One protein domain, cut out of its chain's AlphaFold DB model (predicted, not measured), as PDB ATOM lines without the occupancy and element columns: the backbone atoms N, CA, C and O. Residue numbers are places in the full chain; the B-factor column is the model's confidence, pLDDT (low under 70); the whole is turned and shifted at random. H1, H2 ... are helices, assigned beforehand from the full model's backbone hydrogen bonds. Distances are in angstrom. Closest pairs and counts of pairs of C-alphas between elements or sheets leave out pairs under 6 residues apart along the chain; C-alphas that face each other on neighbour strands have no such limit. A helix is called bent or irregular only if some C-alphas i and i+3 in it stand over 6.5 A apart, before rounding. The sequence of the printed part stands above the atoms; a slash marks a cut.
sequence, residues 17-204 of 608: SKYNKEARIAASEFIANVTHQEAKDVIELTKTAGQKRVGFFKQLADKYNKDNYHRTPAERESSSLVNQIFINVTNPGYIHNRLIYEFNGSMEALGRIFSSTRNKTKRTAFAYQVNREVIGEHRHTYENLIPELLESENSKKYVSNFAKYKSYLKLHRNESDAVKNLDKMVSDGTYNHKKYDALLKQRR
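This is residues 17 to 204 of the 608 residues of an uncharacterized protein of Candidatus Gastranaerophilales bacterium HUM_3 (UniProt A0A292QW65). The chain is wound in stacked turns, an elongated two-layer solenoid of helices: H1, H3, H5, H7, H10 and H12 stand in one row, and H2, H4, H6, H8 and H11 run back in a second row beside it. The short H9 crosses H7 near the end where H7 begins, and residues 70 to 75, in the link from H3 to H4, stick out. The printed part has 188 residues with twelve named helices, H1 to H12 in order, and no named strand; its class is all helix. By its radius of gyration of the C-alphas, 18.6 A, it is compact, and its C-alphas span 60 by 35 by 25 A.

Find C-alpha 17 at (-4.704, -26.567, 30.361); from there H1, residues 17 to 35, runs 26.6 A. Next come H2, residues 39 to 46, and H3, residues 51 to 68, 25.6 A long. H4 is residues 80 to 88, H5 94 to 102 and H6 107 to 117. Look for H7 from C-alpha 121 at (-31.713, -15.436, 32.192) to residue 135, 20.1 A. H8 is residues 145 to 151, H9 155 to 160, H10 162 to 172 and H11 178 to 187. H10 is irregular: C-alphas 164 and 167 are 7.4 A apart. H12, residues 193 to 204, runs 16.6 A to C-alpha 204 at (-50.464, -11.420, 58.507).

Begin at H1, which touches H3, the same way at a shallow tilt of 16 degrees; their closest C-alphas, of Ile 31 and Ala 61, are 5.7 A apart. H3, with residues 56 to 63 alone, touches H5, closest at the C-alphas of Phe 56 and Asn 97, 6.5 A. H5 touches H7 at Leu 99 and Tyr 128, their closest C-alphas, 5.7 A. H7 is the hub, touching H5, H6, H8, H9 and H10; with H9 it only just touches, with 3 pairs of C-alphas within 8 A. H10 touches H12, closest at the C-alphas of Ser 167 and Asp 197, 5.5 A. Now look at H2: it touches H1 and is near H4. H4 touches H6, closest at the C-alphas of Ile 85 and Gly 111, 5.6 A; H6 touches H8, at Ile 113 and Pro 147, 4.9 A; H8 touches H11, at Leu 149 and Val 179, 6.3 A. H3 and H4 form a helical hairpin, as do H7 and H8. Every O i to N i+4 pair is within hydrogen-bond range in the helices other than H10, which has 5 of 7.

The C-alphas farthest apart, of Lys 18 and Gln 202, are 61.1 A apart. The printed part has no cut. The link from H3 to H4, 11 residues, is long; that from H7 to H8, 9 residues, is short. The mean pLDDT of the printed part is 91.8; look for values under 70 at residues 17 to 19, 137, and 139 to 140.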
ATOM      1  N   SER A  17      -3.945 -25.497  31.014       59.56
ATOM      2  CA  SER A  17      -4.704 -26.567  30.361       59.56
ATOM      3  C   SER A  17      -4.535 -27.963  30.981       59.56
ATOM      4  O   SER A  17      -5.527 -28.687  31.061       59.56
ATOM      5  N   LYS A  18      -3.336 -28.352  31.446       59.81
ATOM      6  CA  LYS A  18      -3.099 -29.659  32.085       59.81
ATOM      7  C   LYS A  18      -3.743 -29.711  33.471       59.81
ATOM      8  O   LYS A  18      -4.518 -30.624  33.740       59.81
ATOM      9  N   TYR A  19      -3.541 -28.665  34.275       61.22
ATOM     10  CA  TYR A  19      -4.187 -28.514  35.583       61.22
ATOM     11  C   TYR A  19      -5.721 -28.480  35.463       61.22
ATOM     12  O   TYR A  19      -6.434 -29.132  36.223       61.22
ATOM     13  N   ASN A  20      -6.252 -27.801  34.440       72.00
ATOM     14  CA  ASN A  20      -7.692 -27.760  34.178       72.00
ATOM     15  C   ASN A  20      -8.263 -29.118  33.732       72.00
ATOM     16  O   ASN A  20      -9.429 -29.398  34.015       72.00
ATOM     17  N   LYS A  21      -7.474 -29.956  33.046       81.19
ATOM     18  CA  LYS A  21      -7.873 -31.316  32.649       81.19
ATOM     19  C   LYS A  21      -7.932 -32.249  33.860       81.19
ATOM     20  O   LYS A  21      -8.939 -32.931  34.023       81.19
ATOM     21  N   GLU A  22      -6.897 -32.253  34.697       84.00
ATOM     22  CA  GLU A  22      -6.826 -33.080  35.913       84.00
ATOM     23  C   GLU A  22      -7.917 -32.689  36.920       84.00
ATOM     24  O   GLU A  22      -8.682 -33.544  37.360       84.00
ATOM     25  N   ALA A  23      -8.092 -31.388  37.185       83.38
ATOM     26  CA  ALA A  23      -9.153 -30.893  38.064       83.38
ATOM     27  C   ALA A  23     -10.561 -31.256  37.563       83.38
ATOM     28  O   ALA A  23     -11.468 -31.504  38.358       83.38
ATOM     29  N   ARG A  24     -10.757 -31.297  36.240       88.06
ATOM     30  CA  ARG A  24     -12.022 -31.732  35.645       88.06
ATOM     31  C   ARG A  24     -12.247 -33.229  35.815       88.06
ATOM     32  O   ARG A  24     -13.347 -33.595  36.196       88.06
ATOM     33  N   ILE A  25     -11.244 -34.063  35.538       89.25
ATOM     34  CA  ILE A  25     -11.352 -35.521  35.708       89.25
ATOM     35  C   ILE A  25     -11.695 -35.846  37.164       89.25
ATOM     36  O   ILE A  25     -12.687 -36.525  37.399       89.25
ATOM     37  N   ALA A  26     -10.984 -35.250  38.124       89.56
ATOM     38  CA  ALA A  26     -11.264 -35.433  39.548       89.56
ATOM     39  C   ALA A  26     -12.691 -34.993  39.937       89.56
ATOM     40  O   ALA A  26     -13.371 -35.660  40.718       89.56
ATOM     41  N   ALA A  27     -13.188 -33.879  39.383       89.94
ATOM     42  CA  ALA A  27     -14.571 -33.455  39.602       89.94
ATOM     43  C   ALA A  27     -15.589 -34.434  38.991       89.94
ATOM     44  O   ALA A  27     -16.628 -34.681  39.599       89.94
ATOM     45  N   SER A  28     -15.298 -34.997  37.818       92.50
ATOM     46  CA  SER A  28     -16.147 -35.985  37.145       92.50
ATOM     47  C   SER A  28     -16.173 -37.328  37.876       92.50
ATOM     48  O   SER A  28     -17.244 -37.905  38.024       92.50
ATOM     49  N   GLU A  29     -15.038 -37.787  38.404       93.56
ATOM     50  CA  GLU A  29     -14.955 -38.971  39.273       93.56
ATOM     51  C   GLU A  29     -15.769 -38.776  40.556       93.56
ATOM     52  O   GLU A  29     -16.542 -39.649  40.946       93.56
ATOM     53  N   PHE A  30     -15.676 -37.596  41.179       93.31
ATOM     54  CA  PHE A  30     -16.519 -37.249  42.323       93.31
ATOM     55  C   PHE A  30     -18.015 -37.305  41.976       93.31
ATOM     56  O   PHE A  30     -18.789 -37.923  42.703       93.31
ATOM     57  N   ILE A  31     -18.422 -36.686  40.862       95.00
ATOM     58  CA  ILE A  31     -19.821 -36.692  40.405       95.00
ATOM     59  C   ILE A  31     -20.303 -38.128  40.165       95.00
ATOM     60  O   ILE A  31     -21.397 -38.477  40.606       95.00
ATOM     61  N   ALA A  32     -19.492 -38.959  39.510       94.31
ATOM     62  CA  ALA A  32     -19.804 -40.359  39.242       94.31
ATOM     63  C   ALA A  32     -20.036 -41.151  40.535       94.31
ATOM     64  O   ALA A  32     -21.080 -41.782  40.689       94.31
ATOM     65  N   ASN A  33     -19.134 -41.011  41.511       92.31
ATOM     66  CA  ASN A  33     -19.253 -41.671  42.814       92.31
ATOM     67  C   ASN A  33     -20.529 -41.261  43.558       92.31
ATOM     68  O   ASN A  33     -21.253 -42.106  44.078       92.31
ATOM     69  N   VAL A  34     -20.817 -39.959  43.584       90.81
ATOM     70  CA  VAL A  34     -21.967 -39.393  44.299       90.81
ATOM     71  C   VAL A  34     -23.303 -39.759  43.646       90.81
ATOM     72  O   VAL A  34     -24.312 -39.911  44.328       90.81
ATOM     73  N   THR A  35     -23.323 -39.893  42.324       90.94
ATOM     74  CA  THR A  35     -24.539 -40.207  41.562       90.94
ATOM     75  C   THR A  35     -24.668 -41.693  41.217       90.94
ATOM     76  O   THR A  35     -25.618 -42.066  40.533       90.94
ATOM     77  N   HIS A  36     -23.750 -42.536  41.703       89.06
ATOM     78  CA  HIS A  36     -23.683 -43.975  41.422       89.06
ATOM     79  C   HIS A  36     -23.670 -44.299  39.918       89.06
ATOM     80  O   HIS A  36     -24.395 -45.175  39.450       89.06
ATOM     81  N   GLN A  37     -22.864 -43.558  39.159       91.62
ATOM     82  CA  GLN A  37     -22.671 -43.742  37.719       91.62
ATOM     83  C   GLN A  37     -21.248 -44.210  37.414       91.62
ATOM     84  O   GLN A  37     -20.328 -43.983  38.198       91.62
ATOM     85  N   GLU A  38     -21.047 -44.795  36.235       94.00
ATOM     86  CA  GLU A  38     -19.714 -45.137  35.743       94.00
ATOM     87  C   GLU A  38     -18.889 -43.870  35.469       94.00
ATOM     88  O   GLU A  38     -19.302 -42.966  34.735       94.00
ATOM     89  N   ALA A  39     -17.678 -43.800  36.031       92.88
ATOM     90  CA  ALA A  39     -16.816 -42.621  35.902       92.88
ATOM     91  C   ALA A  39     -16.472 -42.295  34.440       92.88
ATOM     92  O   ALA A  39     -16.388 -41.122  34.071       92.88
ATOM     93  N   LYS A  40     -16.325 -43.323  33.591       94.50
ATOM     94  CA  LYS A  40     -16.051 -43.162  32.155       94.50
ATOM     95  C   LYS A  40     -17.147 -42.355  31.452       94.50
ATOM     96  O   LYS A  40     -16.821 -41.456  30.676       94.50
ATOM     97  N   ASP A  41     -18.409 -42.605  31.786       93.75
ATOM     98  CA  ASP A  41     -19.555 -41.944  31.157       93.75
ATOM     99  C   ASP A  41     -19.632 -40.466  31.561       93.75
ATOM    100  O   ASP A  41     -19.820 -39.583  30.720       93.75
ATOM    101  N   VAL A  42     -19.388 -40.162  32.840       94.38
ATOM    102  CA  VAL A  42     -19.357 -38.780  33.348       94.38
ATOM    103  C   VAL A  42     -18.149 -38.001  32.802       94.38
ATOM    104  O   VAL A  42     -18.254 -36.810  32.478       94.38
ATOM    105  N   ILE A  43     -16.989 -38.654  32.660       93.06
ATOM    106  CA  ILE A  43     -15.790 -38.056  32.050       93.06
ATOM    107  C   ILE A  43     -16.050 -37.708  30.582       93.06
ATOM    108  O   ILE A  43     -15.719 -36.595  30.160       93.06
ATOM    109  N   GLU A  44     -16.680 -38.599  29.813       94.06
ATOM    110  CA  GLU A  44     -17.023 -38.313  28.416       94.06
ATOM    111  C   GLU A  44     -18.049 -37.170  28.326       94.06
ATOM    112  O   GLU A  44     -17.846 -36.217  27.569       94.06
ATOM    113  N   LEU A  45     -19.069 -37.166  29.195       92.69
ATOM    114  CA  LEU A  45     -20.086 -36.108  29.266       92.69
ATOM    115  C   LEU A  45     -19.493 -34.713  29.568       92.69
ATOM    116  O   LEU A  45     -20.015 -33.687  29.127       92.69
ATOM    117  N   THR A  46     -18.377 -34.652  30.297       92.75
ATOM    118  CA  THR A  46     -17.704 -33.400  30.697       92.75
ATOM    119  C   THR A  46     -16.499 -33.034  29.825       92.75
ATOM    120  O   THR A  46     -15.920 -31.957  29.991       92.75
ATOM    121  N   LYS A  47     -16.129 -33.868  28.849       90.81
ATOM    122  CA  LYS A  47     -14.893 -33.764  28.052       90.81
ATOM    123  C   LYS A  47     -14.683 -32.436  27.331       90.81
ATOM    124  O   LYS A  47     -13.537 -32.013  27.152       90.81
ATOM    125  N   THR A  48     -15.756 -31.755  26.948       87.56
ATOM    126  CA  THR A  48     -15.722 -30.435  26.290       87.56
ATOM    127  C   THR A  48     -16.231 -29.307  27.193       87.56
ATOM    128  O   THR A  48     -16.206 -28.138  26.813       87.56
ATOM    129  N   ALA A  49     -16.669 -29.626  28.414       89.06
ATOM    130  CA  ALA A  49     -17.201 -28.654  29.354       89.06
ATOM    131  C   ALA A  49     -16.077 -27.831  30.002       89.06
ATOM    132  O   ALA A  49     -15.086 -28.371  30.503       89.06
ATOM    133  N   GLY A  50     -16.251 -26.507  30.025       87.81
ATOM    134  CA  GLY A  50     -15.384 -25.603  30.782       87.81
ATOM    135  C   GLY A  50     -15.617 -25.706  32.294       87.81
ATOM    136  O   GLY A  50     -16.673 -26.156  32.744       87.81
ATOM    137  N   GLN A  51     -14.662 -25.216  33.091       86.25
ATOM    138  CA  GLN A  51     -14.672 -25.319  34.562       86.25
ATOM    139  C   GLN A  51     -15.980 -24.862  35.216       86.25
ATOM    140  O   GLN A  51     -16.493 -25.528  36.108       86.25
ATOM    141  N   LYS A  52     -16.564 -23.754  34.745       89.06
ATOM    142  CA  LYS A  52     -17.834 -23.224  35.266       89.06
ATOM    143  C   LYS A  52     -18.991 -24.219  35.120       89.06
ATOM    144  O   LYS A  52     -19.831 -24.324  36.008       89.06
ATOM    145  N   ARG A  53     -19.030 -24.944  34.000       91.88
ATOM    146  CA  ARG A  53     -20.080 -25.921  33.692       91.88
ATOM    147  C   ARG A  53     -19.869 -27.220  34.474       91.88
ATOM    148  O   ARG A  53     -20.831 -27.767  34.995       91.88
ATOM    149  N   VAL A  54     -18.616 -27.644  34.643       92.38
ATOM    150  CA  VAL A  54     -18.245 -28.777  35.511       92.38
ATOM    151  C   VAL A  54     -18.577 -28.475  36.979       92.38
ATOM    152  O   VAL A  54     -19.169 -29.303  37.661       92.38
ATOM    153  N   GLY A  55     -18.292 -27.259  37.454       91.88
ATOM    154  CA  GLY A  55     -18.663 -26.819  38.800       91.88
ATOM    155  C   GLY A  55     -20.178 -26.794  39.034       91.88
ATOM    156  O   GLY A  55     -20.634 -27.178  40.105       91.88
ATOM    157  N   PHE A  56     -20.967 -26.400  38.031       95.00
ATOM    158  CA  PHE A  56     -22.431 -26.509  38.074       95.00
ATOM    159  C   PHE A  56     -22.898 -27.969  38.180       95.00
ATOM    160  O   PHE A  56     -23.761 -28.273  38.998       95.00
ATOM    161  N   PHE A  57     -22.294 -28.882  37.412       96.12
ATOM    162  CA  PHE A  57     -22.614 -30.310  37.484       96.12
ATOM    163  C   PHE A  57     -22.315 -30.894  38.867       96.12
ATOM    164  O   PHE A  57     -23.141 -31.602  39.435       96.12
ATOM    165  N   LYS A  58     -21.175 -30.509  39.455       94.44
ATOM    166  CA  LYS A  58     -20.822 -30.883  40.825       94.44
ATOM    167  C   LYS A  58     -21.888 -30.438  41.829       94.44
ATOM    168  O   LYS A  58     -22.296 -31.236  42.659       94.44
ATOM    169  N   GLN A  59     -22.396 -29.210  41.718       94.81
ATOM    170  CA  GLN A  59     -23.456 -28.726  42.613       94.81
ATOM    171  C   GLN A  59     -24.775 -29.496  42.461       94.81
ATOM    172  O   GLN A  59     -25.467 -29.713  43.454       94.81
ATOM    173  N   LEU A  60     -25.129 -29.914  41.241       96.50
ATOM    174  CA  LEU A  60     -26.287 -30.786  41.026       96.50
ATOM    175  C   LEU A  60     -26.086 -32.152  41.690       96.50
ATOM    176  O   LEU A  60     -27.007 -32.646  42.333       96.50
ATOM    177  N   ALA A  61     -24.889 -32.733  41.569       95.31
ATOM    178  CA  ALA A  61     -24.542 -33.989  42.228       95.31
ATOM    179  C   ALA A  61     -24.573 -33.857  43.761       95.31
ATOM    180  O   ALA A  61     -25.144 -34.708  44.432       95.31
ATOM    181  N   ASP A  62     -24.048 -32.760  44.315       93.62
ATOM    182  CA  ASP A  62     -24.095 -32.480  45.757       93.62
ATOM    183  C   ASP A  62     -25.540 -32.365  46.272       93.62
ATOM    184  O   ASP A  62     -25.868 -32.931  47.317       93.62
ATOM    185  N   LYS A  63     -26.427 -31.671  45.536       93.00
ATOM    186  CA  LYS A  63     -27.861 -31.616  45.876       93.00
ATOM    187  C   LYS A  63     -28.495 -33.003  45.806       93.00
ATOM    188  O   LYS A  63     -29.151 -33.405  46.761       93.00
ATOM    189  N   TYR A  64     -28.274 -33.728  44.709       94.31
ATOM    190  CA  TYR A  64     -28.776 -35.089  44.541       94.31
ATOM    191  C   TYR A  64     -28.373 -35.973  45.725       94.31
ATOM    192  O   TYR A  64     -29.227 -36.625  46.319       94.31
ATOM    193  N   ASN A  65     -27.095 -35.933  46.118       92.56
ATOM    194  CA  ASN A  65     -26.595 -36.666  47.274       92.56
ATOM    195  C   ASN A  65     -27.352 -36.291  48.538       92.56
ATOM    196  O   ASN A  65     -27.883 -37.155  49.218       92.56
ATOM    197  N   LYS A  66     -27.430 -34.991  48.838       90.19
ATOM    198  CA  LYS A  66     -28.083 -34.478  50.043       90.19
ATOM    199  C   LYS A  66     -29.524 -34.975  50.156       90.19
ATOM    200  O   LYS A  66     -29.938 -35.376  51.241       90.19
ATOM    201  N   ASP A  67     -30.260 -34.967  49.051       87.44
ATOM    202  CA  ASP A  67     -31.674 -35.339  49.039       87.44
ATOM    203  C   ASP A  67     -31.881 -36.866  49.118       87.44
ATOM    204  O   ASP A  67     -32.928 -37.316  49.588       87.44
ATOM    205  N   ASN A  68     -30.876 -37.663  48.723       89.00
ATOM    206  CA  ASN A  68     -30.956 -39.125  48.602       89.00
ATOM    207  C   ASN A  68     -30.098 -39.914  49.611       89.00
ATOM    208  O   ASN A  68     -30.267 -41.127  49.720       89.00
ATOM    209  N   TYR A  69     -29.213 -39.260  50.370       87.12
ATOM    210  CA  TYR A  69     -28.202 -39.908  51.221       87.12
ATOM    211  C   TYR A  69     -28.812 -40.883  52.239       87.12
ATOM    212  O   TYR A  69     -28.300 -41.982  52.436       87.12
ATOM    213  N   HIS A  70     -29.941 -40.504  52.843       86.25
ATOM    214  CA  HIS A  70     -30.657 -41.319  53.829       86.25
ATOM    215  C   HIS A  70     -31.823 -42.134  53.243       86.25
ATOM    216  O   HIS A  70     -32.525 -42.799  54.000       86.25
ATOM    217  N   ARG A  71     -32.059 -42.082  51.924       87.69
ATOM    218  CA  ARG A  71     -33.168 -42.798  51.274       87.69
ATOM    219  C   ARG A  71     -32.768 -44.215  50.882       87.69
ATOM    220  O   ARG A  71     -31.626 -44.454  50.462       87.69
ATOM    221  N   THR A  72     -33.725 -45.139  50.958       87.56
ATOM    222  CA  THR A  72     -33.527 -46.499  50.441       87.56
ATOM    223  C   THR A  72     -33.364 -46.465  48.918       87.56
ATOM    224  O   THR A  72     -33.897 -45.559  48.278       87.56
ATOM    225  N   PRO A  73     -32.659 -47.430  48.294       83.44
ATOM    226  CA  PRO A  73     -32.447 -47.430  46.844       83.44
ATOM    227  C   PRO A  73     -33.724 -47.284  46.001       83.44
ATOM    228  O   PRO A  73     -33.677 -46.638  44.960       83.44
ATOM    229  N   ALA A  74     -34.858 -47.823  46.462       84.69
ATOM    230  CA  ALA A  74     -36.150 -47.727  45.775       84.69
ATOM    231  C   ALA A  74     -36.799 -46.330  45.856       84.69
ATOM    232  O   ALA A  74     -37.615 -45.980  45.010       84.69
ATOM    233  N   GLU A  75     -36.438 -45.527  46.859       85.44
ATOM    234  CA  GLU A  75     -36.960 -44.171  47.094       85.44
ATOM    235  C   GLU A  75     -36.039 -43.077  46.533       85.44
ATOM    236  O   GLU A  75     -36.332 -41.877  46.646       85.44
ATOM    237  N   ARG A  76     -34.884 -43.474  45.983       87.88
ATOM    238  CA  ARG A  76     -33.927 -42.537  45.407       87.88
ATOM    239  C   ARG A  76     -34.429 -42.013  44.075       87.88
ATOM    240  O   ARG A  76     -34.933 -42.755  43.238       87.88
ATOM    241  N   GLU A  77     -34.224 -40.723  43.857       89.06
ATOM    242  CA  GLU A  77     -34.443 -40.131  42.544       89.06
ATOM    243  C   GLU A  77     -33.454 -40.716  41.526       89.06
ATOM    244  O   GLU A  77     -32.338 -41.120  41.871       89.06
ATOM    245  N   SER A  78     -33.834 -40.737  40.247       90.38
ATOM    246  CA  SER A  78     -32.939 -41.222  39.194       90.38
ATOM    247  C   SER A  78     -31.730 -40.298  39.033       90.38
ATOM    248  O   SER A  78     -31.881 -39.101  38.773       90.38
ATOM    249  N   SER A  79     -30.517 -40.853  39.100       90.19
ATOM    250  CA  SER A  79     -29.276 -40.109  38.852       90.19
ATOM    251  C   SER A  79     -29.194 -39.542  37.428       90.19
ATOM    252  O   SER A  79     -28.542 -38.519  37.204       90.19
ATOM    253  N   SER A  80     -29.940 -40.118  36.476       91.94
ATOM    254  CA  SER A  80     -30.042 -39.594  35.108       91.94
ATOM    255  C   SER A  80     -30.612 -38.170  35.047       91.94
ATOM    256  O   SER A  80     -30.255 -37.418  34.137       91.94
ATOM    257  N   LEU A  81     -31.416 -37.750  36.035       93.56
ATOM    258  CA  LEU A  81     -31.933 -36.377  36.136       93.56
ATOM    259  C   LEU A  81     -30.794 -35.360  36.284       93.56
ATOM    260  O   LEU A  81     -30.840 -34.285  35.684       93.56
ATOM    261  N   VAL A  82     -29.732 -35.707  37.020       95.31
ATOM    262  CA  VAL A  82     -28.550 -34.848  37.198       95.31
ATOM    263  C   VAL A  82     -27.899 -34.568  35.837       95.31
ATOM    264  O   VAL A  82     -27.621 -33.413  35.496       95.31
ATOM    265  N   ASN A  83     -27.731 -35.612  35.021       95.31
ATOM    266  CA  ASN A  83     -27.145 -35.510  33.683       95.31
ATOM    267  C   ASN A  83     -28.040 -34.713  32.732       95.31
ATOM    268  O   ASN A  83     -27.552 -33.854  31.999       95.31
ATOM    269  N   GLN A  84     -29.352 -34.965  32.754       94.69
ATOM    270  CA  GLN A  84     -30.315 -34.256  31.909       94.69
ATOM    271  C   GLN A  84     -30.285 -32.747  32.177       94.69
ATOM    272  O   GLN A  84     -30.223 -31.953  31.237       94.69
ATOM    273  N   ILE A  85     -30.245 -32.332  33.447       95.75
ATOM    274  CA  ILE A  85     -30.143 -30.910  33.805       95.75
ATOM    275  C   ILE A  85     -28.816 -30.317  33.321       95.75
ATOM    276  O   ILE A  85     -28.802 -29.219  32.757       95.75
ATOM    277  N   PHE A  86     -27.703 -31.033  33.495       95.44
ATOM    278  CA  PHE A  86     -26.389 -30.600  33.013       95.44
ATOM    279  C   PHE A  86     -26.339 -30.413  31.487       95.44
ATOM    280  O   PHE A  86     -25.755 -29.442  30.983       95.44
ATOM    281  N   ILE A  87     -26.964 -31.325  30.740       93.50
ATOM    282  CA  ILE A  87     -27.067 -31.248  29.280       93.50
ATOM    283  C   ILE A  87     -27.916 -30.038  28.888       93.50
ATOM    284  O   ILE A  87     -27.481 -29.233  28.059       93.50
ATOM    285  N   ASN A  88     -29.069 -29.862  29.539       91.81
ATOM    286  CA  ASN A  88     -30.009 -28.787  29.239       91.81
ATOM    287  C   ASN A  88     -29.436 -27.397  29.546       91.81
ATOM    288  O   ASN A  88     -29.708 -26.462  28.797       91.81
ATOM    289  N   VAL A  89     -28.621 -27.240  30.597       92.38
ATOM    290  CA  VAL A  89     -28.045 -25.945  30.999       92.38
ATOM    291  C   VAL A  89     -26.634 -25.763  30.431       92.38
ATOM    292  O   VAL A  89     -25.625 -26.169  31.010       92.38
ATOM    293  N   THR A  90     -26.544 -25.091  29.282       88.69
ATOM    294  CA  THR A  90     -25.275 -24.930  28.548       88.69
ATOM    295  C   THR A  90     -24.397 -23.785  29.060       88.69
ATOM    296  O   THR A  90     -23.172 -23.873  28.983       88.69
ATOM    297  N   ASN A  91     -24.995 -22.732  29.627       88.88
ATOM    298  CA  ASN A  91     -24.277 -21.578  30.183       88.88
ATOM    299  C   ASN A  91     -24.746 -21.262  31.614       88.88
ATOM    300  O   ASN A  91     -25.451 -20.269  31.836       88.88
ATOM    301  N   PRO A  92     -24.382 -22.096  32.604       91.25
ATOM    302  CA  PRO A  92     -24.800 -21.878  33.979       91.25
ATOM    303  C   PRO A  92     -24.211 -20.571  34.506       91.25
ATOM    304  O   PRO A  92     -23.058 -20.226  34.255       91.25
ATOM    305  N   GLY A  93     -25.021 -19.821  35.241       89.94
ATOM    306  CA  GLY A  93     -24.641 -18.570  35.894       89.94
ATOM    307  C   GLY A  93     -24.874 -18.629  37.398       89.94
ATOM    308  O   GLY A  93     -25.449 -19.587  37.902       89.94
ATOM    309  N   TYR A  94     -24.500 -17.565  38.105       90.81
ATOM    310  CA  TYR A  94     -24.649 -17.474  39.562       90.81
ATOM    311  C   TYR A  94     -26.065 -17.814  40.067       90.81
ATOM    312  O   TYR A  94     -26.212 -18.544  41.041       90.81
ATOM    313  N   ILE A  95     -27.108 -17.346  39.369       92.62
ATOM    314  CA  ILE A  95     -28.509 -17.612  39.741       92.62
ATOM    315  C   ILE A  95     -28.852 -19.110  39.656       92.62
ATOM    316  O   ILE A  95     -29.629 -19.589  40.472       92.62
ATOM    317  N   HIS A  96     -28.258 -19.859  38.720       94.12
ATOM    318  CA  HIS A  96     -28.514 -21.298  38.585       94.12
ATOM    319  C   HIS A  96     -27.992 -22.044  39.817       94.12
ATOM    320  O   HIS A  96     -28.733 -22.783  40.453       94.12
ATOM    321  N   ASN A  97     -26.747 -21.754  40.198       92.19
ATOM    322  CA  ASN A  97     -26.098 -22.306  41.387       92.19
ATOM    323  C   ASN A  97     -26.868 -21.969  42.674       92.19
ATOM    324  O   ASN A  97     -27.109 -22.831  43.514       92.19
ATOM    325  N   ARG A  98     -27.311 -20.712  42.816       92.62
ATOM    326  CA  ARG A  98     -28.132 -20.288  43.961       92.62
ATOM    327  C   ARG A  98     -29.470 -21.008  44.018       92.62
ATOM    328  O   ARG A  98     -29.889 -21.400  45.100       92.62
ATOM    329  N   LEU A  99     -30.122 -21.188  42.874       92.69
ATOM    330  CA  LEU A  99     -31.384 -21.907  42.811       92.69
ATOM    331  C   LEU A  99     -31.211 -23.376  43.211       92.69
ATOM    332  O   LEU A  99     -32.016 -23.854  43.993       92.69
ATOM    333  N   ILE A 100     -30.148 -24.057  42.764       93.56
ATOM    334  CA  ILE A 100     -29.837 -25.429  43.211       93.56
ATOM    335  C   ILE A 100     -29.697 -25.478  44.735       93.56
ATOM    336  O   ILE A 100     -30.319 -26.308  45.384       93.56
ATOM    337  N   TYR A 101     -28.902 -24.573  45.307       90.38
ATOM    338  CA  TYR A 101     -28.617 -24.578  46.741       90.38
ATOM    339  C   TYR A 101     -29.856 -24.313  47.613       90.38
ATOM    340  O   TYR A 101     -29.995 -24.898  48.685       90.38
ATOM    341  N   GLU A 102     -30.745 -23.416  47.176       90.38
ATOM    342  CA  GLU A 102     -31.872 -22.932  47.986       90.38
ATOM    343  C   GLU A 102     -33.217 -23.592  47.653       90.38
ATOM    344  O   GLU A 102     -34.186 -23.394  48.385       90.38
ATOM    345  N   PHE A 103     -33.321 -24.326  46.546       90.50
ATOM    346  CA  PHE A 103     -34.559 -25.005  46.175       90.50
ATOM    347  C   PHE A 103     -34.724 -26.301  46.973       90.50
ATOM    348  O   PHE A 103     -33.941 -27.245  46.842       90.50
ATOM    349  N   ASN A 104     -35.781 -26.341  47.781       85.56
ATOM    350  CA  ASN A 104     -36.085 -27.440  48.697       85.56
ATOM    351  C   ASN A 104     -37.079 -28.470  48.117       85.56
ATOM    352  O   ASN A 104     -37.815 -29.097  48.871       85.56
ATOM    353  N   GLY A 105     -37.150 -28.596  46.788       87.88
ATOM    354  CA  GLY A 105     -37.940 -29.625  46.101       87.88
ATOM    355  C   GLY A 105     -37.069 -30.724  45.490       87.88
ATOM    356  O   GLY A 105     -35.833 -30.640  45.529       87.88
ATOM    357  N   SER A 106     -37.735 -31.720  44.904       91.00
ATOM    358  CA  SER A 106     -37.125 -32.848  44.185       91.00
ATOM    359  C   SER A 106     -36.203 -32.417  43.033       91.00
ATOM    360  O   SER A 106     -36.327 -31.322  42.462       91.00
ATOM    361  N   MET A 107     -35.264 -33.294  42.666       92.50
ATOM    362  CA  MET A 107     -34.468 -33.157  41.444       92.50
ATOM    363  C   MET A 107     -35.345 -33.168  40.192       92.50
ATOM    364  O   MET A 107     -35.035 -32.447  39.242       92.50
ATOM    365  N   GLU A 108     -36.459 -33.902  40.200       93.06
ATOM    366  CA  GLU A 108     -37.451 -33.861  39.122       93.06
ATOM    367  C   GLU A 108     -38.047 -32.455  38.941       93.06
ATOM    368  O   GLU A 108     -37.970 -31.878  37.848       93.06
ATOM    369  N   ALA A 109     -38.569 -31.849  40.015       93.94
ATOM    370  CA  ALA A 109     -39.104 -30.490  39.964       93.94
ATOM    371  C   ALA A 109     -38.027 -29.480  39.536       93.94
ATOM    372  O   ALA A 109     -38.277 -28.609  38.697       93.94
ATOM    373  N   LEU A 110     -36.794 -29.622  40.036       94.56
ATOM    374  CA  LEU A 110     -35.671 -28.781  39.620       94.56
ATOM    375  C   LEU A 110     -35.350 -28.936  38.122       94.56
ATOM    376  O   LEU A 110     -35.065 -27.945  37.437       94.56
ATOM    377  N   GLY A 111     -35.432 -30.158  37.595       95.31
ATOM    378  CA  GLY A 111     -35.234 -30.443  36.180       95.31
ATOM    379  C   GLY A 111     -36.302 -29.821  35.293       95.31
ATOM    380  O   GLY A 111     -35.972 -29.192  34.277       95.31
ATOM    381  N   ARG A 112     -37.566 -29.886  35.721       96.88
ATOM    382  CA  ARG A 112     -38.674 -29.170  35.075       96.88
ATOM    383  C   ARG A 112     -38.445 -27.663  35.070       96.88
ATOM    384  O   ARG A 112     -38.584 -27.035  34.022       96.88
ATOM    385  N   ILE A 113     -37.995 -27.078  36.188       96.75
ATOM    386  CA  ILE A 113     -37.661 -25.647  36.254       96.75
ATOM    387  C   ILE A 113     -36.626 -25.288  35.185       96.75
ATOM    388  O   ILE A 113     -36.890 -24.423  34.346       96.75
ATOM    389  N   PHE A 114     -35.457 -25.934  35.176       96.12
ATOM    390  CA  PHE A 114     -34.393 -25.562  34.239       96.12
ATOM    391  C   PHE A 114     -34.802 -25.772  32.778       96.12
ATOM    392  O   PHE A 114     -34.578 -24.875  31.959       96.12
ATOM    393  N   SER A 115     -35.500 -26.864  32.472       95.00
ATOM    394  CA  SER A 115     -36.035 -27.129  31.130       95.00
ATOM    395  C   SER A 115     -37.011 -26.028  30.690       95.00
ATOM    396  O   SER A 115     -36.854 -25.419  29.626       95.00
ATOM    397  N   SER A 116     -37.945 -25.652  31.566       95.75
ATOM    398  CA  SER A 116     -38.960 -24.633  31.289       95.75
ATOM    399  C   SER A 116     -38.400 -23.204  31.251       95.75
ATOM    400  O   SER A 116     -39.000 -22.312  30.635       95.75
ATOM    401  N   THR A 117     -37.215 -22.941  31.817       92.81
ATOM    402  CA  THR A 117     -36.522 -21.649  31.631       92.81
ATOM    403  C   THR A 117     -35.937 -21.475  30.228       92.81
ATOM    404  O   THR A 117     -35.739 -20.332  29.803       92.81
ATOM    405  N   ARG A 118     -35.699 -22.570  29.488       88.00
ATOM    406  CA  ARG A 118     -35.080 -22.580  28.149       88.00
ATOM    407  C   ARG A 118     -33.762 -21.790  28.095       88.00
ATOM    408  O   ARG A 118     -33.537 -21.036  27.149       88.00
ATOM    409  N   ASN A 119     -32.947 -21.875  29.151       83.88
ATOM    410  CA  ASN A 119     -31.696 -21.119  29.332       83.88
ATOM    411  C   ASN A 119     -31.831 -19.587  29.242       83.88
ATOM    412  O   ASN A 119     -30.851 -18.876  29.011       83.88
ATOM    413  N   LYS A 120     -33.038 -19.036  29.428       91.12
ATOM    414  CA  LYS A 120     -33.257 -17.586  29.398       91.12
ATOM    415  C   LYS A 120     -33.053 -16.995  30.785       91.12
ATOM    416  O   LYS A 120     -33.872 -17.218  31.675       91.12
ATOM    417  N   THR A 121     -32.062 -16.111  30.926       90.38
ATOM    418  CA  THR A 121     -31.713 -15.436  32.192       90.38
ATOM    419  C   THR A 121     -32.921 -14.850  32.926       90.38
ATOM    420  O   THR A 121     -33.040 -15.024  34.134       90.38
ATOM    421  N   LYS A 122     -33.856 -14.203  32.212       93.62
ATOM    422  CA  LYS A 122     -35.074 -13.630  32.821       93.62
ATOM    423  C   LYS A 122     -35.984 -14.690  33.454       93.62
ATOM    424  O   LYS A 122     -36.565 -14.437  34.502       93.62
ATOM    425  N   ARG A 123     -36.109 -15.869  32.838       96.00
ATOM    426  CA  ARG A 123     -36.954 -16.963  33.348       96.00
ATOM    427  C   ARG A 123     -36.289 -17.655  34.535       96.00
ATOM    428  O   ARG A 123     -36.963 -17.918  35.522       96.00
ATOM    429  N   THR A 124     -34.973 -17.865  34.483       94.75
ATOM    430  CA  THR A 124     -34.213 -18.396  35.628       94.75
ATOM    431  C   THR A 124     -34.254 -17.433  36.816       94.75
ATOM    432  O   THR A 124     -34.451 -17.855  37.952       94.75
ATOM    433  N   ALA A 125     -34.137 -16.124  36.562       95.25
ATOM    434  CA  ALA A 125     -34.283 -15.097  37.591       95.25
ATOM    435  C   ALA A 125     -35.690 -15.088  38.204       95.25
ATOM    436  O   ALA A 125     -35.811 -14.979  39.420       95.25
ATOM    437  N   PHE A 126     -36.738 -15.255  37.390       97.62
ATOM    438  CA  PHE A 126     -38.108 -15.407  37.881       97.62
ATOM    439  C   PHE A 126     -38.256 -16.633  38.792       97.62
ATOM    440  O   PHE A 126     -38.739 -16.488  39.910       97.62
ATOM    441  N   ALA A 127     -37.782 -17.811  38.371       96.56
ATOM    442  CA  ALA A 127     -37.829 -19.027  39.189       96.56
ATOM    443  C   ALA A 127     -37.159 -18.820  40.558       96.56
ATOM    444  O   ALA A 127     -37.737 -19.112  41.604       96.56
ATOM    445  N   TYR A 128     -35.969 -18.216  40.552       95.06
ATOM    446  CA  TYR A 128     -35.252 -17.870  41.773       95.06
ATOM    447  C   TYR A 128     -36.003 -16.851  42.645       95.06
ATOM    448  O   TYR A 128     -36.073 -17.021  43.861       95.06
ATOM    449  N   GLN A 129     -36.622 -15.827  42.051       95.31
ATOM    450  CA  GLN A 129     -37.454 -14.866  42.786       95.31
ATOM    451  C   GLN A 129     -38.669 -15.527  43.438       95.31
ATOM    452  O   GLN A 129     -38.952 -15.238  44.601       95.31
ATOM    453  N   VAL A 130     -39.369 -16.430  42.742       95.94
ATOM    454  CA  VAL A 130     -40.492 -17.176  43.333       95.94
ATOM    455  C   VAL A 130     -39.998 -18.019  44.511       95.94
ATOM    456  O   VAL A 130     -40.592 -17.941  45.590       95.94
ATOM    457  N   ASN A 131     -38.875 -18.733  44.357       94.00
ATOM    458  CA  ASN A 131     -38.283 -19.515  45.444       94.00
ATOM    459  C   ASN A 131     -37.988 -18.645  46.676       94.00
ATOM    460  O   ASN A 131     -38.431 -18.945  47.775       94.00
ATOM    461  N   ARG A 132     -37.310 -17.508  46.501       92.75
ATOM    462  CA  ARG A 132     -36.955 -16.611  47.614       92.75
ATOM    463  C   ARG A 132     -38.162 -15.948  48.259       92.75
ATOM    464  O   ARG A 132     -38.227 -15.803  49.477       92.75
ATOM    465  N   GLU A 133     -39.066 -15.432  47.436       93.50
ATOM    466  CA  GLU A 133     -40.059 -14.473  47.900       93.50
ATOM    467  C   GLU A 133     -41.396 -15.113  48.245       93.50
ATOM    468  O   GLU A 133     -42.106 -14.545  49.075       93.50
ATOM    469  N   VAL A 134     -41.762 -16.238  47.630       93.31
ATOM    470  CA  VAL A 134     -43.031 -16.944  47.876       93.31
ATOM    471  C   VAL A 134     -42.810 -18.163  48.766       93.31
ATOM    472  O   VAL A 134     -43.523 -18.299  49.766       93.31
ATOM    473  N   ILE A 135     -41.825 -18.996  48.414       89.25
ATOM    474  CA  ILE A 135     -41.518 -20.244  49.122       89.25
ATOM    475  C   ILE A 135     -40.710 -19.963  50.394       89.25
ATOM    476  O   ILE A 135     -41.162 -20.293  51.485       89.25
ATOM    477  N   GLY A 136     -39.579 -19.264  50.290       82.50
ATOM    478  CA  GLY A 136     -38.726 -18.914  51.427       82.50
ATOM    479  C   GLY A 136     -38.317 -20.137  52.257       82.50
ATOM    480  O   GLY A 136     -38.025 -21.194  51.715       82.50
ATOM    481  N   GLU A 137     -38.328 -19.999  53.584       68.31
ATOM    482  CA  GLU A 137     -38.002 -21.079  54.537       68.31
ATOM    483  C   GLU A 137     -39.219 -21.953  54.906       68.31
ATOM    484  O   GLU A 137     -39.195 -22.707  55.882       68.31
ATOM    485  N   HIS A 138     -40.336 -21.832  54.183       72.44
ATOM    486  CA  HIS A 138     -41.569 -22.519  54.555       72.44
ATOM    487  C   HIS A 138     -41.497 -24.018  54.216       72.44
ATOM    488  O   HIS A 138     -41.450 -24.401  53.054       72.44
ATOM    489  N   ARG A 139     -41.549 -24.872  55.251       59.47
ATOM    490  CA  ARG A 139     -41.329 -26.332  55.167       59.47
ATOM    491  C   ARG A 139     -42.411 -27.140  54.427       59.47
ATOM    492  O   ARG A 139     -42.193 -28.317  54.176       59.47
ATOM    493  N   HIS A 140     -43.555 -26.542  54.088       69.25
ATOM    494  CA  HIS A 140     -44.732 -27.251  53.550       69.25
ATOM    495  C   HIS A 140     -45.290 -26.622  52.266       69.25
ATOM    496  O   HIS A 140     -46.502 -26.498  52.111       69.25
ATOM    497  N   THR A 141     -44.419 -26.160  51.371       77.00
ATOM    498  CA  THR A 141     -44.839 -25.603  50.076       77.00
ATOM    499  C   THR A 141     -44.998 -26.678  49.015       77.00
ATOM    500  O   THR A 141     -44.224 -27.631  48.983       77.00
ATOM    501  N   TYR A 142     -45.946 -26.470  48.106       86.62
ATOM    502  CA  TYR A 142     -46.146 -27.328  46.946       86.62
ATOM    503  C   TYR A 142     -44.936 -27.236  46.003       86.62
ATOM    504  O   TYR A 142     -44.627 -26.164  45.475       86.62
ATOM    505  N   GLU A 143     -44.225 -28.348  45.812       88.31
ATOM    506  CA  GLU A 143     -42.930 -28.363  45.115       88.31
ATOM    507  C   GLU A 143     -43.033 -27.995  43.625       88.31
ATOM    508  O   GLU A 143     -42.123 -27.376  43.071       88.31
ATOM    509  N   ASN A 144     -44.176 -28.291  42.996       93.44
ATOM    510  CA  ASN A 144     -44.403 -28.042  41.572       93.44
ATOM    511  C   ASN A 144     -44.895 -26.622  41.258       93.44
ATOM    512  O   ASN A 144     -45.065 -26.282  40.088       93.44
ATOM    513  N   LEU A 145     -45.024 -25.745  42.262       95.69
ATOM    514  CA  LEU A 145     -45.471 -24.363  42.071       95.69
ATOM    515  C   LEU A 145     -44.618 -23.599  41.039       95.69
ATOM    516  O   LEU A 145     -45.151 -22.910  40.171       95.69
ATOM    517  N   ILE A 146     -43.285 -23.686  41.130       96.44
ATOM    518  CA  ILE A 146     -42.382 -22.987  40.199       96.44
ATOM    519  C   ILE A 146     -42.405 -23.628  38.801       96.44
ATOM    520  O   ILE A 146     -42.556 -22.866  37.838       96.44
ATOM    521  N   PRO A 147     -42.263 -24.966  38.652       96.81
ATOM    522  CA  PRO A 147     -42.458 -25.641  37.368       96.81
ATOM    523  C   PRO A 147     -43.743 -25.220  36.655       96.81
ATOM    524  O   PRO A 147     -43.686 -24.720  35.533       96.81
ATOM    525  N   GLU A 148     -44.885 -25.309  37.333       97.81
ATOM    526  CA  GLU A 148     -46.193 -25.030  36.736       97.81
ATOM    527  C   GLU A 148     -46.335 -23.561  36.315       97.81
ATOM    528  O   GLU A 148     -46.847 -23.271  35.236       97.81
ATOM    529  N   LEU A 149     -45.797 -22.603  37.083       98.00
ATOM    530  CA  LEU A 149     -45.767 -21.189  36.671       98.00
ATOM    531  C   LEU A 149     -44.916 -20.947  35.412       98.00
ATOM    532  O   LEU A 149     -45.151 -20.000  34.649       98.00
ATOM    533  N   LEU A 150     -43.875 -21.753  35.204       97.94
ATOM    534  CA  LEU A 150     -43.036 -21.674  34.013       97.94
ATOM    535  C   LEU A 150     -43.675 -22.382  32.811       97.94
ATOM    536  O   LEU A 150     -43.454 -21.936  31.682       97.94
ATOM    537  N   GLU A 151     -44.440 -23.441  33.046       97.81
ATOM    538  CA  GLU A 151     -45.093 -24.267  32.023       97.81
ATOM    539  C   GLU A 151     -46.451 -23.710  31.577       97.81
ATOM    540  O   GLU A 151     -46.847 -23.920  30.434       97.81
ATOM    541  N   SER A 152     -47.110 -22.935  32.439       97.31
ATOM    542  CA  SER A 152     -48.392 -22.278  32.182       97.31
ATOM    543  C   SER A 152     -48.424 -21.479  30.869       97.31
ATOM    544  O   SER A 152     -47.469 -20.785  30.488       97.31
ATOM    545  N   GLU A 153     -49.590 -21.468  30.220       95.56
ATOM    546  CA  GLU A 153     -49.874 -20.635  29.045       95.56
ATOM    547  C   GLU A 153     -49.684 -19.132  29.333       95.56
ATOM    548  O   GLU A 153     -49.234 -18.358  28.479       95.56
ATOM    549  N   ASN A 154     -49.935 -18.708  30.576       97.06
ATOM    550  CA  ASN A 154     -49.724 -17.342  31.045       97.06
ATOM    551  C   ASN A 154     -48.289 -17.074  31.535       97.06
ATOM    552  O   ASN A 154     -47.999 -15.955  31.973       97.06
ATOM    553  N   SER A 155     -47.349 -18.019  31.404       97.00
ATOM    554  CA  SER A 155     -45.975 -17.892  31.921       97.00
ATOM    555  C   SER A 155     -45.275 -16.592  31.502       97.00
ATOM    556  O   SER A 155     -44.581 -15.956  32.299       97.00
ATOM    557  N   LYS A 156     -45.492 -16.115  30.265       96.50
ATOM    558  CA  LYS A 156     -44.946 -14.822  29.803       96.50
ATOM    559  C   LYS A 156     -45.431 -13.647  30.668       96.50
ATOM    560  O   LYS A 156     -44.636 -12.758  30.988       96.50
ATOM    561  N   LYS A 157     -46.710 -13.637  31.066       96.56
ATOM    562  CA  LYS A 157     -47.296 -12.615  31.950       96.56
ATOM    563  C   LYS A 157     -46.725 -12.721  33.367       96.56
ATOM    564  O   LYS A 157     -46.421 -11.692  33.965       96.56
ATOM    565  N   TYR A 158     -46.540 -13.934  33.887       97.75
ATOM    566  CA  TYR A 158     -45.971 -14.147  35.223       97.75
ATOM    567  C   TYR A 158     -44.520 -13.686  35.311       97.75
ATOM    568  O   TYR A 158     -44.183 -12.899  36.193       97.75
ATOM    569  N   VAL A 159     -43.688 -14.082  34.345       97.25
ATOM    570  CA  VAL A 159     -42.269 -13.702  34.287       97.25
ATOM    571  C   VAL A 159     -42.092 -12.191  34.128       97.25
ATOM    572  O   VAL A 159     -41.177 -11.617  34.710       97.25
ATOM    573  N   SER A 160     -42.952 -11.529  33.348       96.31
ATOM    574  CA  SER A 160     -42.864 -10.077  33.136       96.31
ATOM    575  C   SER A 160     -43.408  -9.249  34.302       96.31
ATOM    576  O   SER A 160     -42.907  -8.153  34.533       96.31
ATOM    577  N   ASN A 161     -44.402  -9.754  35.041       95.06
ATOM    578  CA  ASN A 161     -45.140  -8.989  36.051       95.06
ATOM    579  C   ASN A 161     -45.320  -9.751  37.374       95.06
ATOM    580  O   ASN A 161     -46.393  -9.715  37.978       95.06
ATOM    581  N   PHE A 162     -44.274 -10.423  37.855       96.31
ATOM    582  CA  PHE A 162     -44.326 -11.259  39.062       96.31
ATOM    583  C   PHE A 162     -44.911 -10.544  40.289       96.31
ATOM    584  O   PHE A 162     -45.741 -11.113  41.001       96.31
ATOM    585  N   ALA A 163     -44.554  -9.272  40.499       95.69
ATOM    586  CA  ALA A 163     -45.044  -8.475  41.624       95.69
ATOM    587  C   ALA A 163     -46.583  -8.444  41.716       95.69
ATOM    588  O   ALA A 163     -47.123  -8.455  42.818       95.69
ATOM    589  N   LYS A 164     -47.284  -8.486  40.573       96.38
ATOM    590  CA  LYS A 164     -48.753  -8.492  40.498       96.38
ATOM    591  C   LYS A 164     -49.367  -9.776  41.074       96.38
ATOM    592  O   LYS A 164     -50.481  -9.738  41.592       96.38
ATOM    593  N   TYR A 165     -48.661 -10.902  40.979       97.31
ATOM    594  CA  TYR A 165     -49.158 -12.242  41.331       97.31
ATOM    595  C   TYR A 165     -48.598 -12.770  42.655       97.31
ATOM    596  O   TYR A 165     -49.152 -13.689  43.252       97.31
ATOM    597  N   LYS A 166     -47.521 -12.156  43.151       96.62
ATOM    598  CA  LYS A 166     -46.799 -12.560  44.361       96.62
ATOM    599  C   LYS A 166     -47.701 -12.773  45.579       96.62
ATOM    600  O   LYS A 166     -47.509 -13.749  46.300       96.62
ATOM    601  N   SER A 167     -48.657 -11.880  45.835       97.25
ATOM    602  CA  SER A 167     -49.511 -11.981  47.028       97.25
ATOM    603  C   SER A 167     -50.475 -13.160  46.968       97.25
ATOM    604  O   SER A 167     -50.609 -13.866  47.965       97.25
ATOM    605  N   TYR A 168     -51.058 -13.429  45.796       97.62
ATOM    606  CA  TYR A 168     -51.839 -14.642  45.561       97.62
ATOM    607  C   TYR A 168     -50.987 -15.889  45.805       97.62
ATOM    608  O   TYR A 168     -51.332 -16.736  46.623       97.62
ATOM    609  N   LEU A 169     -49.808 -15.948  45.184       96.50
ATOM    610  CA  LEU A 169     -48.921 -17.100  45.315       96.50
ATOM    611  C   LEU A 169     -48.507 -17.341  46.771       96.50
ATOM    612  O   LEU A 169     -48.485 -18.477  47.213       96.50
ATOM    613  N   LYS A 170     -48.260 -16.297  47.571       94.62
ATOM    614  CA  LYS A 170     -47.984 -16.458  49.013       94.62
ATOM    615  C   LYS A 170     -49.157 -17.023  49.804       94.62
ATOM    616  O   LYS A 170     -48.925 -17.727  50.783       94.62
ATOM    617  N   LEU A 171     -50.384 -16.662  49.437       94.06
ATOM    618  CA  LEU A 171     -51.587 -17.147  50.108       94.06
ATOM    619  C   LEU A 171     -51.831 -18.630  49.810       94.06
ATOM    620  O   LEU A 171     -52.183 -19.357  50.737       94.06
ATOM    621  N   HIS A 172     -51.549 -19.051  48.573       94.75
ATOM    622  CA  HIS A 172     -51.922 -20.357  48.019       94.75
ATOM    623  C   HIS A 172     -50.731 -21.294  47.733       94.75
ATOM    624  O   HIS A 172     -50.903 -22.360  47.167       94.75
ATOM    625  N   ARG A 173     -49.503 -20.952  48.141       92.50
ATOM    626  CA  ARG A 173     -48.262 -21.729  47.880       92.50
ATOM    627  C   ARG A 173     -48.250 -23.185  48.371       92.50
ATOM    628  O   ARG A 173     -47.320 -23.912  48.044       92.50
ATOM    629  N   ASN A 174     -49.207 -23.578  49.206       92.12
ATOM    630  CA  ASN A 174     -49.330 -24.944  49.716       92.12
ATOM    631  C   ASN A 174     -50.409 -25.743  48.961       92.12
ATOM    632  O   ASN A 174     -50.602 -26.916  49.250       92.12
ATOM    633  N   GLU A 175     -51.138 -25.110  48.038       94.06
ATOM    634  CA  GLU A 175     -52.244 -25.710  47.295       94.06
ATOM    635  C   GLU A 175     -51.745 -26.192  45.930       94.06
ATOM    636  O   GLU A 175     -51.127 -25.425  45.188       94.06
ATOM    637  N   SER A 176     -52.041 -27.445  45.578       94.06
ATOM    638  CA  SER A 176     -51.655 -28.033  44.287       94.06
ATOM    639  C   SER A 176     -52.339 -27.354  43.098       94.06
ATOM    640  O   SER A 176     -51.741 -27.210  42.042       94.06
ATOM    641  N   ASP A 177     -53.569 -26.859  43.273       96.31
ATOM    642  CA  ASP A 177     -54.325 -26.177  42.212       96.31
ATOM    643  C   ASP A 177     -54.040 -24.664  42.117       96.31
ATOM    644  O   ASP A 177     -54.707 -23.951  41.361       96.31
ATOM    645  N   ALA A 178     -53.067 -24.132  42.869       96.19
ATOM    646  CA  ALA A 178     -52.809 -22.691  42.925       96.19
ATOM    647  C   ALA A 178     -52.511 -22.085  41.544       96.19
ATOM    648  O   ALA A 178     -53.052 -21.032  41.196       96.19
ATOM    649  N   VAL A 179     -51.672 -22.738  40.732       97.44
ATOM    650  CA  VAL A 179     -51.314 -22.219  39.402       97.44
ATOM    651  C   VAL A 179     -52.491 -22.323  38.443       97.44
ATOM    652  O   VAL A 179     -52.819 -21.338  37.791       97.44
ATOM    653  N   LYS A 180     -53.203 -23.454  38.444       97.44
ATOM    654  CA  LYS A 180     -54.411 -23.669  37.633       97.44
ATOM    655  C   LYS A 180     -55.500 -22.627  37.916       97.44
ATOM    656  O   LYS A 180     -56.088 -22.059  36.995       97.44
ATOM    657  N   ASN A 181     -55.744 -22.330  39.190       97.81
ATOM    658  CA  ASN A 181     -56.707 -21.310  39.602       97.81
ATOM    659  C   ASN A 181     -56.244 -19.898  39.213       97.81
ATOM    660  O   ASN A 181     -57.053 -19.078  38.764       97.81
ATOM    661  N   LEU A 182     -54.946 -19.608  39.347       98.12
ATOM    662  CA  LEU A 182     -54.372 -18.345  38.889       98.12
ATOM    663  C   LEU A 182     -54.490 -18.180  37.373       98.12
ATOM    664  O   LEU A 182     -54.830 -17.090  36.912       98.12
ATOM    665  N   ASP A 183     -54.221 -19.239  36.615       98.12
ATOM    666  CA  ASP A 183     -54.333 -19.269  35.161       98.12
ATOM    667  C   ASP A 183     -55.742 -18.913  34.721       98.12
ATOM    668  O   ASP A 183     -55.915 -17.959  33.962       98.12
ATOM    669  N   LYS A 184     -56.748 -19.590  35.286       97.62
ATOM    670  CA  LYS A 184     -58.157 -19.298  35.016       97.62
ATOM    671  C   LYS A 184     -58.488 -17.826  35.274       97.62
ATOM    672  O   LYS A 184     -58.978 -17.140  34.386       97.62
ATOM    673  N   MET A 185     -58.130 -17.290  36.444       97.69
ATOM    674  CA  MET A 185     -58.411 -15.881  36.764       97.69
ATOM    675  C   MET A 185     -57.691 -14.880  35.850       97.69
ATOM    676  O   MET A 185     -58.175 -13.765  35.637       97.69
ATOM    677  N   VAL A 186     -56.500 -15.221  35.357       97.06
ATOM    678  CA  VAL A 186     -55.726 -14.348  34.466       97.06
ATOM    679  C   VAL A 186     -56.233 -14.418  33.030       97.06
ATOM    680  O   VAL A 186     -56.223 -13.387  32.352       97.06
ATOM    681  N   SER A 187     -56.677 -15.590  32.582       95.06
ATOM    682  CA  SER A 187     -57.306 -15.789  31.275       95.06
ATOM    683  C   SER A 187     -58.686 -15.132  31.214       95.06
ATOM    684  O   SER A 187     -58.950 -14.382  30.280       95.06
ATOM    685  N   ASP A 188     -59.493 -15.278  32.267       96.00
ATOM    686  CA  ASP A 188     -60.831 -14.678  32.376       96.00
ATOM    687  C   ASP A 188     -60.788 -13.162  32.675       96.00
ATOM    688  O   ASP A 188     -61.819 -12.499  32.750       96.00
ATOM    689  N   GLY A 189     -59.601 -12.591  32.915       95.38
ATOM    690  CA  GLY A 189     -59.436 -11.173  33.259       95.38
ATOM    691  C   GLY A 189     -59.960 -10.783  34.650       95.38
ATOM    692  O   GLY A 189     -60.007  -9.598  34.978       95.38
ATOM    693  N   THR A 190     -60.312 -11.754  35.495       96.25
ATOM    694  CA  THR A 190     -60.908 -11.548  36.826       96.25
ATOM    695  C   THR A 190     -59.873 -11.344  37.940       96.25
ATOM    696  O   THR A 190     -60.218 -10.953  39.060       96.25
ATOM    697  N   TYR A 191     -58.583 -11.568  37.662       97.00
ATOM    698  CA  TYR A 191     -57.523 -11.423  38.659       97.00
ATOM    699  C   TYR A 191     -57.341  -9.972  39.151       97.00
ATOM    700  O   TYR A 191     -56.907  -9.080  38.414       97.00
ATOM    701  N   ASN A 192     -57.539  -9.760  40.456       96.06
ATOM    702  CA  ASN A 192     -57.355  -8.470  41.123       96.06
ATOM    703  C   ASN A 192     -56.200  -8.513  42.139       96.06
ATOM    704  O   ASN A 192     -56.353  -9.003  43.256       96.06
ATOM    705  N   HIS A 193     -55.051  -7.932  41.780       95.50
ATOM    706  CA  HIS A 193     -53.879  -7.883  42.664       95.50
ATOM    707  C   HIS A 193     -54.147  -7.145  43.985       95.50
ATOM    708  O   HIS A 193     -53.746  -7.632  45.037       95.50
ATOM    709  N   LYS A 194     -54.897  -6.032  43.961       95.81
ATOM    710  CA  LYS A 194     -55.196  -5.241  45.167       95.81
ATOM    711  C   LYS A 194     -55.998  -6.050  46.187       95.81
ATOM    712  O   LYS A 194     -55.766  -5.918  47.386       95.81
ATOM    713  N   LYS A 195     -56.908  -6.909  45.710       96.00
ATOM    714  CA  LYS A 195     -57.669  -7.841  46.557       96.00
ATOM    715  C   LYS A 195     -56.720  -8.785  47.300       96.00
ATOM    716  O   LYS A 195     -56.804  -8.892  48.518       96.00
ATOM    717  N   TYR A 196     -55.801  -9.439  46.592       97.06
ATOM    718  CA  TYR A 196     -54.879 -10.398  47.207       97.06
ATOM    719  C   TYR A 196     -53.802  -9.739  48.075       97.06
ATOM    720  O   TYR A 196     -53.408 -10.318  49.087       97.06
ATOM    721  N   ASP A 197     -53.372  -8.517  47.750       95.56
ATOM    722  CA  ASP A 197     -52.508  -7.717  48.627       95.56
ATOM    723  C   ASP A 197     -53.199  -7.424  49.969       95.56
ATOM    724  O   ASP A 197     -52.593  -7.585  51.033       95.56
ATOM    725  N   ALA A 198     -54.481  -7.043  49.932       92.88
ATOM    726  CA  ALA A 198     -55.280  -6.810  51.131       92.88
ATOM    727  C   ALA A 198     -55.486  -8.099  51.944       92.88
ATOM    728  O   ALA A 198     -55.252  -8.089  53.151       92.88
ATOM    729  N   LEU A 199     -55.827  -9.217  51.291       94.06
ATOM    730  CA  LEU A 199     -55.989 -10.519  51.950       94.06
ATOM    731  C   LEU A 199     -54.692 -11.006  52.607       94.06
ATOM    732  O   LEU A 199     -54.705 -11.474  53.744       94.06
ATOM    733  N   LEU A 200     -53.547 -10.862  51.932       94.19
ATOM    734  CA  LEU A 200     -52.253 -11.232  52.505       94.19
ATOM    735  C   LEU A 200     -51.909 -10.361  53.716       94.19
ATOM    736  O   LEU A 200     -51.390 -10.872  54.711       94.19
ATOM    737  N   LYS A 201     -52.199  -9.056  53.649       93.62
ATOM    738  CA  LYS A 201     -52.042  -8.155  54.795       93.62
ATOM    739  C   LYS A 201     -52.941  -8.588  55.956       93.62
ATOM    740  O   LYS A 201     -52.447  -8.688  57.073       93.62
ATOM    741  N   GLN A 202     -54.210  -8.895  55.694       92.69
ATOM    742  CA  GLN A 202     -55.158  -9.354  56.709       92.69
ATOM    743  C   GLN A 202     -54.687 -10.658  57.367       92.69
ATOM    744  O   GLN A 202     -54.606 -10.722  58.589       92.69
ATOM    745  N   ARG A 203     -54.261 -11.659  56.581       92.69
ATOM    746  CA  ARG A 203     -53.723 -12.930  57.103       92.69
ATOM    747  C   ARG A 203     -52.517 -12.716  58.019       92.69
ATOM    748  O   ARG A 203     -52.417 -13.379  59.044       92.69
ATOM    749  N   ARG A 204     -51.622 -11.784  57.669       92.44
ATOM    750  CA  ARG A 204     -50.464 -11.420  58.507       92.44
ATOM    751  C   ARG A 204     -50.866 -10.739  59.809       92.44
ATOM    752  O   ARG A 204     -50.242 -10.975  60.833       92.44
TER     753      ARG A 204